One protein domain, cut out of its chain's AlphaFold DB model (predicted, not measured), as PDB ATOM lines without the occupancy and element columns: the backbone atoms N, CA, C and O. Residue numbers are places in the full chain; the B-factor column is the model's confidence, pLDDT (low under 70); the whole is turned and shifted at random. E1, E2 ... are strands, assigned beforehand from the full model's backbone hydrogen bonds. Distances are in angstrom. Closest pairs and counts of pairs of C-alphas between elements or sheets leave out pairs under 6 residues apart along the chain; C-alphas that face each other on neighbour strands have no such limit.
ATOM      1  N   PRO A   2      11.249 -39.820 -40.612       61.62
ATOM      2  CA  PRO A   2      11.655 -38.903 -39.555       61.62
ATOM      3  C   PRO A   2      13.163 -38.661 -39.662       61.62
ATOM      4  O   PRO A   2      13.939 -39.612 -39.723       61.62
ATOM      5  N   LYS A   3      13.574 -37.397 -39.737       81.88
ATOM      6  CA  LYS A   3      14.982 -36.997 -39.742       81.88
ATOM      7  C   LYS A   3      15.197 -36.043 -38.579       81.88
ATOM      8  O   LYS A   3      14.706 -34.918 -38.611       81.88
ATOM      9  N   PHE A   4      15.959 -36.493 -37.592       81.75
ATOM     10  CA  PHE A   4      16.483 -35.647 -36.527       81.75
ATOM     11  C   PHE A   4      17.946 -35.347 -36.842       81.75
ATOM     12  O   PHE A   4      18.718 -36.253 -37.140       81.75
ATOM     13  N   VAL A   5      18.303 -34.067 -36.858       86.50
ATOM     14  CA  VAL A   5      19.664 -33.579 -37.165       86.50
ATOM     15  C   VAL A   5      20.351 -32.965 -35.956       86.50
ATOM     16  O   VAL A   5      21.543 -32.705 -36.002       86.50
ATOM     17  N   GLU A   6      19.592 -32.767 -34.885       91.94
ATOM     18  CA  GLU A   6      20.020 -32.138 -33.647       91.94
ATOM     19  C   GLU A   6      19.447 -32.907 -32.458       91.94
ATOM     20  O   GLU A   6      18.541 -33.738 -32.604       91.94
ATOM     21  N   ARG A   7      19.962 -32.607 -31.264       87.75
ATOM     22  CA  ARG A   7      19.459 -33.180 -30.012       87.75
ATOM     23  C   ARG A   7      17.978 -32.854 -29.821       87.75
ATOM     24  O   ARG A   7      17.591 -31.689 -29.743       87.75
ATOM     25  N   ILE A   8      17.167 -33.889 -29.623       87.62
ATOM     26  CA  ILE A   8      15.792 -33.739 -29.143       87.62
ATOM     27  C   ILE A   8      15.842 -33.578 -27.624       87.62
ATOM     28  O   ILE A   8      16.441 -34.398 -26.931       87.62
ATOM     29  N   THR A   9      15.235 -32.512 -27.105       89.94
ATOM     30  CA  THR A   9      15.125 -32.277 -25.660       89.94
ATOM     31  C   THR A   9      13.658 -32.142 -25.288       89.94
ATOM     32  O   THR A   9      12.977 -31.270 -25.821       89.94
ATOM     33  N   ALA A  10      13.191 -32.969 -24.357       88.88
ATOM     34  CA  ALA A  10      11.872 -32.837 -23.751       88.88
ATOM     35  C   ALA A  10      12.028 -32.353 -22.302       88.88
ATOM     36  O   ALA A  10      12.883 -32.852 -21.571       88.88
ATOM     37  N   GLN A  11      11.252 -31.345 -21.905       90.12
ATOM     38  CA  GLN A  11      11.295 -30.741 -20.570       90.12
ATOM     39  C   GLN A  11       9.872 -30.442 -20.091       90.12
ATOM     40  O   GLN A  11       8.965 -30.295 -20.908       90.12
ATOM     41  N   THR A  12       9.705 -30.291 -18.774       91.94
ATOM     42  CA  THR A  12       8.460 -29.804 -18.148       91.94
ATOM     43  C   THR A  12       7.265 -30.747 -18.330       91.94
ATOM     44  O   THR A  12       6.191 -30.356 -18.781       91.94
ATOM     45  N   PHE A  13       7.441 -32.010 -17.950       95.50
ATOM     46  CA  PHE A  13       6.328 -32.950 -17.837       95.50
ATOM     47  C   PHE A  13       5.507 -32.695 -16.568       95.50
ATOM     48  O   PHE A  13       6.045 -32.270 -15.548       95.50
ATOM     49  N   ALA A  14       4.204 -32.984 -16.622       95.50
ATOM     50  CA  ALA A  14       3.297 -32.778 -15.490       95.50
ATOM     51  C   ALA A  14       3.596 -33.711 -14.301       95.50
ATOM     52  O   ALA A  14       3.313 -33.366 -13.157       95.50
ATOM     53  N   SER A  15       4.162 -34.893 -14.559       96.19
ATOM     54  CA  SER A  15       4.575 -35.852 -13.533       96.19
ATOM     55  C   SER A  15       5.700 -36.750 -14.045       96.19
ATOM     56  O   SER A  15       5.892 -36.867 -15.254       96.19
ATOM     57  N   ALA A  16       6.384 -37.455 -13.141       94.75
ATOM     58  CA  ALA A  16       7.346 -38.494 -13.514       94.75
ATOM     59  C   ALA A  16       6.705 -39.640 -14.325       94.75
ATOM     60  O   ALA A  16       7.370 -40.234 -15.161       94.75
ATOM     61  N   ALA A  17       5.408 -39.903 -14.139       94.75
ATOM     62  CA  ALA A  17       4.678 -40.934 -14.878       94.75
ATOM     63  C   ALA A  17       4.191 -40.469 -16.264       94.75
ATOM     64  O   ALA A  17       3.560 -41.236 -16.988       94.75
ATOM     65  N   SER A  18       4.419 -39.206 -16.640       96.31
ATOM     66  CA  SER A  18       4.045 -38.713 -17.965       96.31
ATOM     67  C   SER A  18       4.946 -39.332 -19.029       96.31
ATOM     68  O   SER A  18       6.167 -39.281 -18.899       96.31
ATOM     69  N   THR A  19       4.362 -39.856 -20.105       95.50
ATOM     70  CA  THR A  19       5.138 -40.414 -21.216       95.50
ATOM     71  C   THR A  19       5.916 -39.328 -21.959       95.50
ATOM     72  O   THR A  19       5.348 -38.323 -22.390       95.50
ATOM     73  N   ALA A  20       7.220 -39.542 -22.115       95.81
ATOM     74  CA  ALA A  20       8.142 -38.668 -22.830       95.81
ATOM     75  C   ALA A  20       8.422 -39.145 -24.261       95.81
ATOM     76  O   ALA A  20       8.570 -38.320 -25.164       95.81
ATOM     77  N   ILE A  21       8.509 -40.460 -24.468       95.06
ATOM     78  CA  ILE A  21       8.744 -41.087 -25.774       95.06
ATOM     79  C   ILE A  21       7.833 -42.305 -25.887       95.06
ATOM     80  O   ILE A  21       7.822 -43.120 -24.972       95.06
ATOM     81  N   ASP A  22       7.165 -42.453 -27.029       96.12
ATOM     82  CA  ASP A  22       6.486 -43.684 -27.433       96.12
ATOM     83  C   ASP A  22       6.973 -44.136 -28.813       96.12
ATOM     84  O   ASP A  22       7.167 -43.323 -29.724       96.12
ATOM     85  N   VAL A  23       7.128 -45.446 -28.984       96.31
ATOM     86  CA  VAL A  23       7.487 -46.081 -30.256       96.31
ATOM     87  C   VAL A  23       6.412 -47.091 -30.639       96.31
ATOM     88  O   VAL A  23       6.166 -48.040 -29.902       96.31
ATOM     89  N   PHE A  24       5.812 -46.918 -31.817       97.19
ATOM     90  CA  PHE A  24       4.766 -47.788 -32.364       97.19
ATOM     91  C   PHE A  24       5.211 -48.443 -33.676       97.19
ATOM     92  O   PHE A  24       5.945 -47.837 -34.461       97.19
ATOM     93  N   VAL A  25       4.697 -49.642 -33.955       96.50
ATOM     94  CA  VAL A  25       4.651 -50.225 -35.303       96.50
ATOM     95  C   VAL A  25       3.248 -50.018 -35.884       96.50
ATOM     96  O   VAL A  25       2.259 -49.945 -35.161       96.50
ATOM     97  N   SER A  26       3.140 -49.876 -37.208       96.50
ATOM     98  CA  SER A  26       1.838 -49.720 -37.869       96.50
ATOM     99  C   SER A  26       0.921 -50.905 -37.549       96.50
ATOM    100  O   SER A  26       1.306 -52.054 -37.758       96.50
ATOM    101  N   GLY A  27      -0.282 -50.612 -37.051       95.94
ATOM    102  CA  GLY A  27      -1.252 -51.617 -36.607       95.94
ATOM    103  C   GLY A  27      -1.209 -51.929 -35.107       95.94
ATOM    104  O   GLY A  27      -2.142 -52.559 -34.620       95.94
ATOM    105  N   ASP A  28      -0.196 -51.460 -34.373       98.12
ATOM    106  CA  ASP A  28      -0.162 -51.581 -32.913       98.12
ATOM    107  C   ASP A  28      -1.241 -50.708 -32.255       98.12
ATOM    108  O   ASP A  28      -1.491 -49.573 -32.673       98.12
ATOM    109  N   SER A  29      -1.847 -51.219 -31.181       96.94
ATOM    110  CA  SER A  29      -2.765 -50.469 -30.314       96.94
ATOM    111  C   SER A  29      -2.059 -49.817 -29.123       96.94
ATOM    112  O   SER A  29      -2.619 -48.932 -28.479       96.94
ATOM    113  N   ASN A  30      -0.831 -50.249 -28.825       97.62
ATOM    114  CA  ASN A  30      -0.027 -49.819 -27.685       97.62
ATOM    115  C   ASN A  30       1.424 -49.580 -28.124       97.62
ATOM    116  O   ASN A  30       1.894 -50.178 -29.090       97.62
ATOM    117  N   ALA A  31       2.159 -48.731 -27.404       97.56
ATOM    118  CA  ALA A  31       3.573 -48.521 -27.687       97.56
ATOM    119  C   ALA A  31       4.390 -49.796 -27.392       97.56
ATOM    120  O   ALA A  31       4.175 -50.476 -26.389       97.56
ATOM    121  N   ARG A  32       5.352 -50.109 -28.263       97.75
ATOM    122  CA  ARG A  32       6.340 -51.189 -28.089       97.75
ATOM    123  C   ARG A  32       7.438 -50.798 -27.110       97.75
ATOM    124  O   ARG A  32       7.993 -51.667 -26.448       97.75
ATOM    125  N   ILE A  33       7.770 -49.508 -27.074       97.75
ATOM    126  CA  ILE A  33       8.700 -48.889 -26.127       97.75
ATOM    127  C   ILE A  33       8.064 -47.585 -25.664       97.75
ATOM    128  O   ILE A  33       7.750 -46.740 -26.505       97.75
ATOM    129  N   ALA A  34       7.931 -47.417 -24.354       97.31
ATOM    130  CA  ALA A  34       7.570 -46.162 -23.714       97.31
ATOM    131  C   ALA A  34       8.679 -45.745 -22.739       97.31
ATOM    132  O   ALA A  34       9.207 -46.577 -21.996       97.31
ATOM    133  N   VAL A  35       9.028 -44.460 -22.743       97.25
ATOM    134  CA  VAL A  35       9.913 -43.841 -21.746       97.25
ATOM    135  C   VAL A  35       9.105 -42.798 -21.003       97.25
ATOM    136  O   VAL A  35       8.623 -41.856 -21.635       97.25
ATOM    137  N   ASP A  36       8.949 -42.942 -19.690       96.50
ATOM    138  CA  ASP A  36       8.327 -41.900 -18.872       96.50
ATOM    139  C   ASP A  36       9.328 -40.798 -18.482       96.50
ATOM    140  O   ASP A  36      10.549 -40.937 -18.609       96.50
ATOM    141  N   ALA A  37       8.811 -39.663 -18.022       96.88
ATOM    142  CA  ALA A  37       9.617 -38.530 -17.585       96.88
ATOM    143  C   ALA A  37      10.488 -38.842 -16.351       96.88
ATOM    144  O   ALA A  37      11.461 -38.134 -16.093       96.88
ATOM    145  N   GLY A  38      10.142 -39.885 -15.589       94.88
ATOM    146  CA  GLY A  38      10.910 -40.427 -14.470       94.88
ATOM    147  C   GLY A  38      12.073 -41.330 -14.891       94.88
ATOM    148  O   GLY A  38      12.921 -41.653 -14.058       94.88
ATOM    149  N   GLY A  39      12.152 -41.700 -16.171       95.62
ATOM    150  CA  GLY A  39      13.199 -42.542 -16.739       95.62
ATOM    151  C   GLY A  39      12.899 -44.042 -16.718       95.62
ATOM    152  O   GLY A  39      13.817 -44.829 -16.953       95.62
ATOM    153  N   LYS A  40      11.657 -44.467 -16.447       97.69
ATOM    154  CA  LYS A  40      11.245 -45.864 -16.624       97.69
ATOM    155  C   LYS A  40      11.111 -46.163 -18.109       97.69
ATOM    156  O   LYS A  40      10.324 -45.528 -18.809       97.69
ATOM    157  N   LEU A  41      11.846 -47.173 -18.569       98.31
ATOM    158  CA  LEU A  41      11.566 -47.838 -19.833       98.31
ATOM    159  C   LEU A  41      10.554 -48.952 -19.605       98.31
ATOM    160  O   LEU A  41      10.668 -49.730 -18.656       98.31
ATOM    161  N   THR A  42       9.588 -49.024 -20.508       98.19
ATOM    162  CA  THR A  42       8.604 -50.095 -20.584       98.19
ATOM    163  C   THR A  42       8.587 -50.634 -22.008       98.19
ATOM    164  O   THR A  42       8.400 -49.861 -22.948       98.19
ATOM    165  N   TRP A  43       8.777 -51.941 -22.169       98.38
ATOM    166  CA  TRP A  43       8.609 -52.641 -23.440       98.38
ATOM    167  C   TRP A  43       7.324 -53.457 -23.429       98.38
ATOM    168  O   TRP A  43       6.859 -53.880 -22.373       98.38
ATOM    169  N   GLY A  44       6.764 -53.686 -24.614       97.44
ATOM    170  CA  GLY A  44       5.593 -54.535 -24.773       97.44
ATOM    171  C   GLY A  44       5.408 -55.062 -26.190       97.44
ATOM    172  O   GLY A  44       6.100 -54.688 -27.141       97.44
ATOM    173  N   SER A  45       4.408 -55.923 -26.341       97.69
ATOM    174  CA  SER A  45       4.053 -56.593 -27.596       97.69
ATOM    175  C   SER A  45       3.276 -55.727 -28.597       97.69
ATOM    176  O   SER A  45       2.875 -56.233 -29.642       97.69
ATOM    177  N   GLY A  46       3.017 -54.450 -28.298       97.56
ATOM    178  CA  GLY A  46       2.247 -53.535 -29.155       97.56
ATOM    179  C   GLY A  46       0.730 -53.778 -29.180       97.56
ATOM    180  O   GLY A  46      -0.006 -52.994 -29.769       97.56
ATOM    181  N   SER A  47       0.254 -54.832 -28.511       96.00
ATOM    182  CA  SER A  47      -1.168 -55.205 -28.442       96.00
ATOM    183  C   SER A  47      -1.745 -55.153 -27.020       96.00
ATOM    184  O   SER A  47      -2.916 -55.476 -26.819       96.00
ATOM    185  N   GLY A  48      -0.938 -54.793 -26.021       94.31
ATOM    186  CA  GLY A  48      -1.330 -54.771 -24.615       94.31
ATOM    187  C   GLY A  48      -0.469 -53.821 -23.790       94.31
ATOM    188  O   GLY A  48       0.377 -53.104 -24.331       94.31
ATOM    189  N   ALA A  49      -0.700 -53.811 -22.476       92.81
ATOM    190  CA  ALA A  49       0.186 -53.122 -21.545       92.81
ATOM    191  C   ALA A  49       1.607 -53.694 -21.651       92.81
ATOM    192  O   ALA A  49       1.780 -54.875 -21.955       92.81
ATOM    193  N   GLY A  50       2.611 -52.851 -21.422       95.56
ATOM    194  CA  GLY A  50       3.989 -53.320 -21.393       95.56
ATOM    195  C   GLY A  50       4.243 -54.260 -20.218       95.56
ATOM    196  O   GLY A  50       3.677 -54.082 -19.140       95.56
ATOM    197  N   ASP A  51       5.085 -55.253 -20.458       96.31
ATOM    198  CA  ASP A  51       5.331 -56.409 -19.597       96.31
ATOM    199  C   ASP A  51       6.812 -56.572 -19.222       96.31
ATOM    200  O   ASP A  51       7.144 -57.388 -18.370       96.31
ATOM    201  N   VAL A  52       7.709 -55.759 -19.788       97.62
ATOM    202  CA  VAL A  52       9.119 -55.693 -19.381       97.62
ATOM    203  C   VAL A  52       9.460 -54.265 -18.990       97.62
ATOM    204  O   VAL A  52       9.160 -53.325 -19.729       97.62
ATOM    205  N   THR A  53      10.110 -54.080 -17.839       98.25
ATOM    206  CA  THR A  53      10.445 -52.748 -17.321       98.25
ATOM    207  C   THR A  53      11.916 -52.617 -16.945       98.25
ATOM    208  O   THR A  53      12.578 -53.585 -16.584       98.25
ATOM    209  N   LEU A  54      12.456 -51.401 -17.048       98.25
ATOM    210  CA  LEU A  54      13.796 -51.075 -16.564       98.25
ATOM    211  C   LEU A  54      13.833 -49.630 -16.070       98.25
ATOM    212  O   LEU A  54      13.552 -48.703 -16.827       98.25
ATOM    213  N   TYR A  55      14.166 -49.431 -14.798       98.31
ATOM    214  CA  TYR A  55      14.149 -48.111 -14.173       98.31
ATOM    215  C   TYR A  55      15.095 -48.016 -12.981       98.31
ATOM    216  O   TYR A  55      15.513 -49.013 -12.393       98.31
ATOM    217  N   ARG A  56      15.418 -46.782 -12.590       97.56
ATOM    218  CA  ARG A  56      16.149 -46.495 -11.356       97.56
ATOM    219  C   ARG A  56      15.182 -46.530 -10.172       97.56
ATOM    220  O   ARG A  56      14.305 -45.678 -10.085       97.56
ATOM    221  N   SER A  57      15.353 -47.473  -9.248       95.81
ATOM    222  CA  SER A  57      14.513 -47.576  -8.042       95.81
ATOM    223  C   SER A  57      15.039 -46.735  -6.874       95.81
ATOM    224  O   SER A  57      14.262 -46.248  -6.057       95.81
ATOM    225  N   ALA A  58      16.357 -46.539  -6.806       95.06
ATOM    226  CA  ALA A  58      17.041 -45.724  -5.805       95.06
ATOM    227  C   ALA A  58      18.406 -45.257  -6.341       95.06
ATOM    228  O   ALA A  58      18.776 -45.523  -7.488       95.06
ATOM    229  N   ALA A  59      19.188 -44.552  -5.518       94.75
ATOM    230  CA  ALA A  59      20.571 -44.259  -5.873       94.75
ATOM    231  C   ALA A  59      21.362 -45.548  -6.115       94.75
ATOM    232  O   ALA A  59      21.404 -46.418  -5.255       94.75
ATOM    233  N   ASN A  60      21.974 -45.652  -7.298       93.06
ATOM    234  CA  ASN A  60      22.800 -46.789  -7.722       93.06
ATOM    235  C   ASN A  60      22.053 -48.133  -7.830       93.06
ATOM    236  O   ASN A  60      22.697 -49.173  -7.919       93.06
ATOM    237  N   ALA A  61      20.714 -48.122  -7.866       93.69
ATOM    238  CA  ALA A  61      19.893 -49.323  -7.993       93.69
ATOM    239  C   ALA A  61      19.039 -49.269  -9.267       93.69
ATOM    240  O   ALA A  61      18.177 -48.395  -9.415       93.69
ATOM    241  N   LEU A  62      19.290 -50.210 -10.177       96.06
ATOM    242  CA  LEU A  62      18.499 -50.447 -11.382       96.06
ATOM    243  C   LEU A  62      17.596 -51.663 -11.150       96.06
ATOM    244  O   LEU A  62      18.029 -52.635 -10.533       96.06
ATOM    245  N   LYS A  63      16.348 -51.600 -11.612       96.12
ATOM    246  CA  LYS A  63      15.327 -52.605 -11.317       96.12
ATOM    247  C   LYS A  63      14.400 -52.853 -12.513       96.12
ATOM    248  O   LYS A  63      14.137 -51.939 -13.293       96.12
ATOM    249  N   THR A  64      13.907 -54.086 -12.606       97.69
ATOM    250  CA  THR A  64      12.680 -54.486 -13.315       97.69
ATOM    251  C   THR A  64      11.624 -54.876 -12.276       97.69
ATOM    252  O   THR A  64      11.965 -55.213 -11.138       97.69
ATOM    253  N   ASP A  65      10.346 -54.781 -12.624       96.56
ATOM    254  CA  ASP A  65       9.262 -55.147 -11.705       96.56
ATOM    255  C   ASP A  65       9.235 -56.663 -11.401       96.56
ATOM    256  O   ASP A  65       8.814 -57.034 -10.306       96.56
ATOM    257  N   ASP A  66       9.802 -57.492 -12.293       95.00
ATOM    258  CA  ASP A  66       9.889 -58.958 -12.171       95.00
ATOM    259  C   ASP A  66      11.346 -59.473 -12.037       95.00
ATOM    260  O   ASP A  66      12.211 -58.821 -11.452       95.00
ATOM    261  N   THR A  67      11.643 -60.679 -12.539       94.00
ATOM    262  CA  THR A  67      12.998 -61.256 -12.544       94.00
ATOM    263  C   THR A  67      13.810 -60.720 -13.725       94.00
ATOM    264  O   THR A  67      13.288 -60.565 -14.827       94.00
TER     265      THR A  67
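Overview. This is residues 2 to 67 of the 144 residues of an uncharacterized protein of Rhodospirillaceae bacterium (UniProt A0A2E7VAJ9). With little regular structure, this is a twisted sheet of five short strands after a long arm whose residues 2 to 8 stick out. E1 to E5 make a meander, each strand the antiparallel neighbour of the one before. Of 66 printed residues 22 are in named elements, all strand. The whole, only just loose, close to compact, has a radius of gyration of the C-alphas of 13.3 A and spans 35 by 30 by 22 A.

Along the chain. After residues 2 to 18, find C-alpha 19 at (5.138, -40.414, -21.216), where E1, residues 19 to 23, begins. Next come E2, residues 33 to 36, E3, 41 to 43, and E4, 52 to 58, 18.6 A long. E5, residues 61 to 63, ends at (15.327, -52.605, -11.317).

Arrangement. Each strand forms a hairpin with the next; for instance, N 23 and O 33, 2.9 A, and N 63 and O 55, 2.8 A, are within hydrogen-bond range.

Size, cuts and confidence. The printed part has no cut, no long link, and one residue, Pro 2, under pLDDT 70.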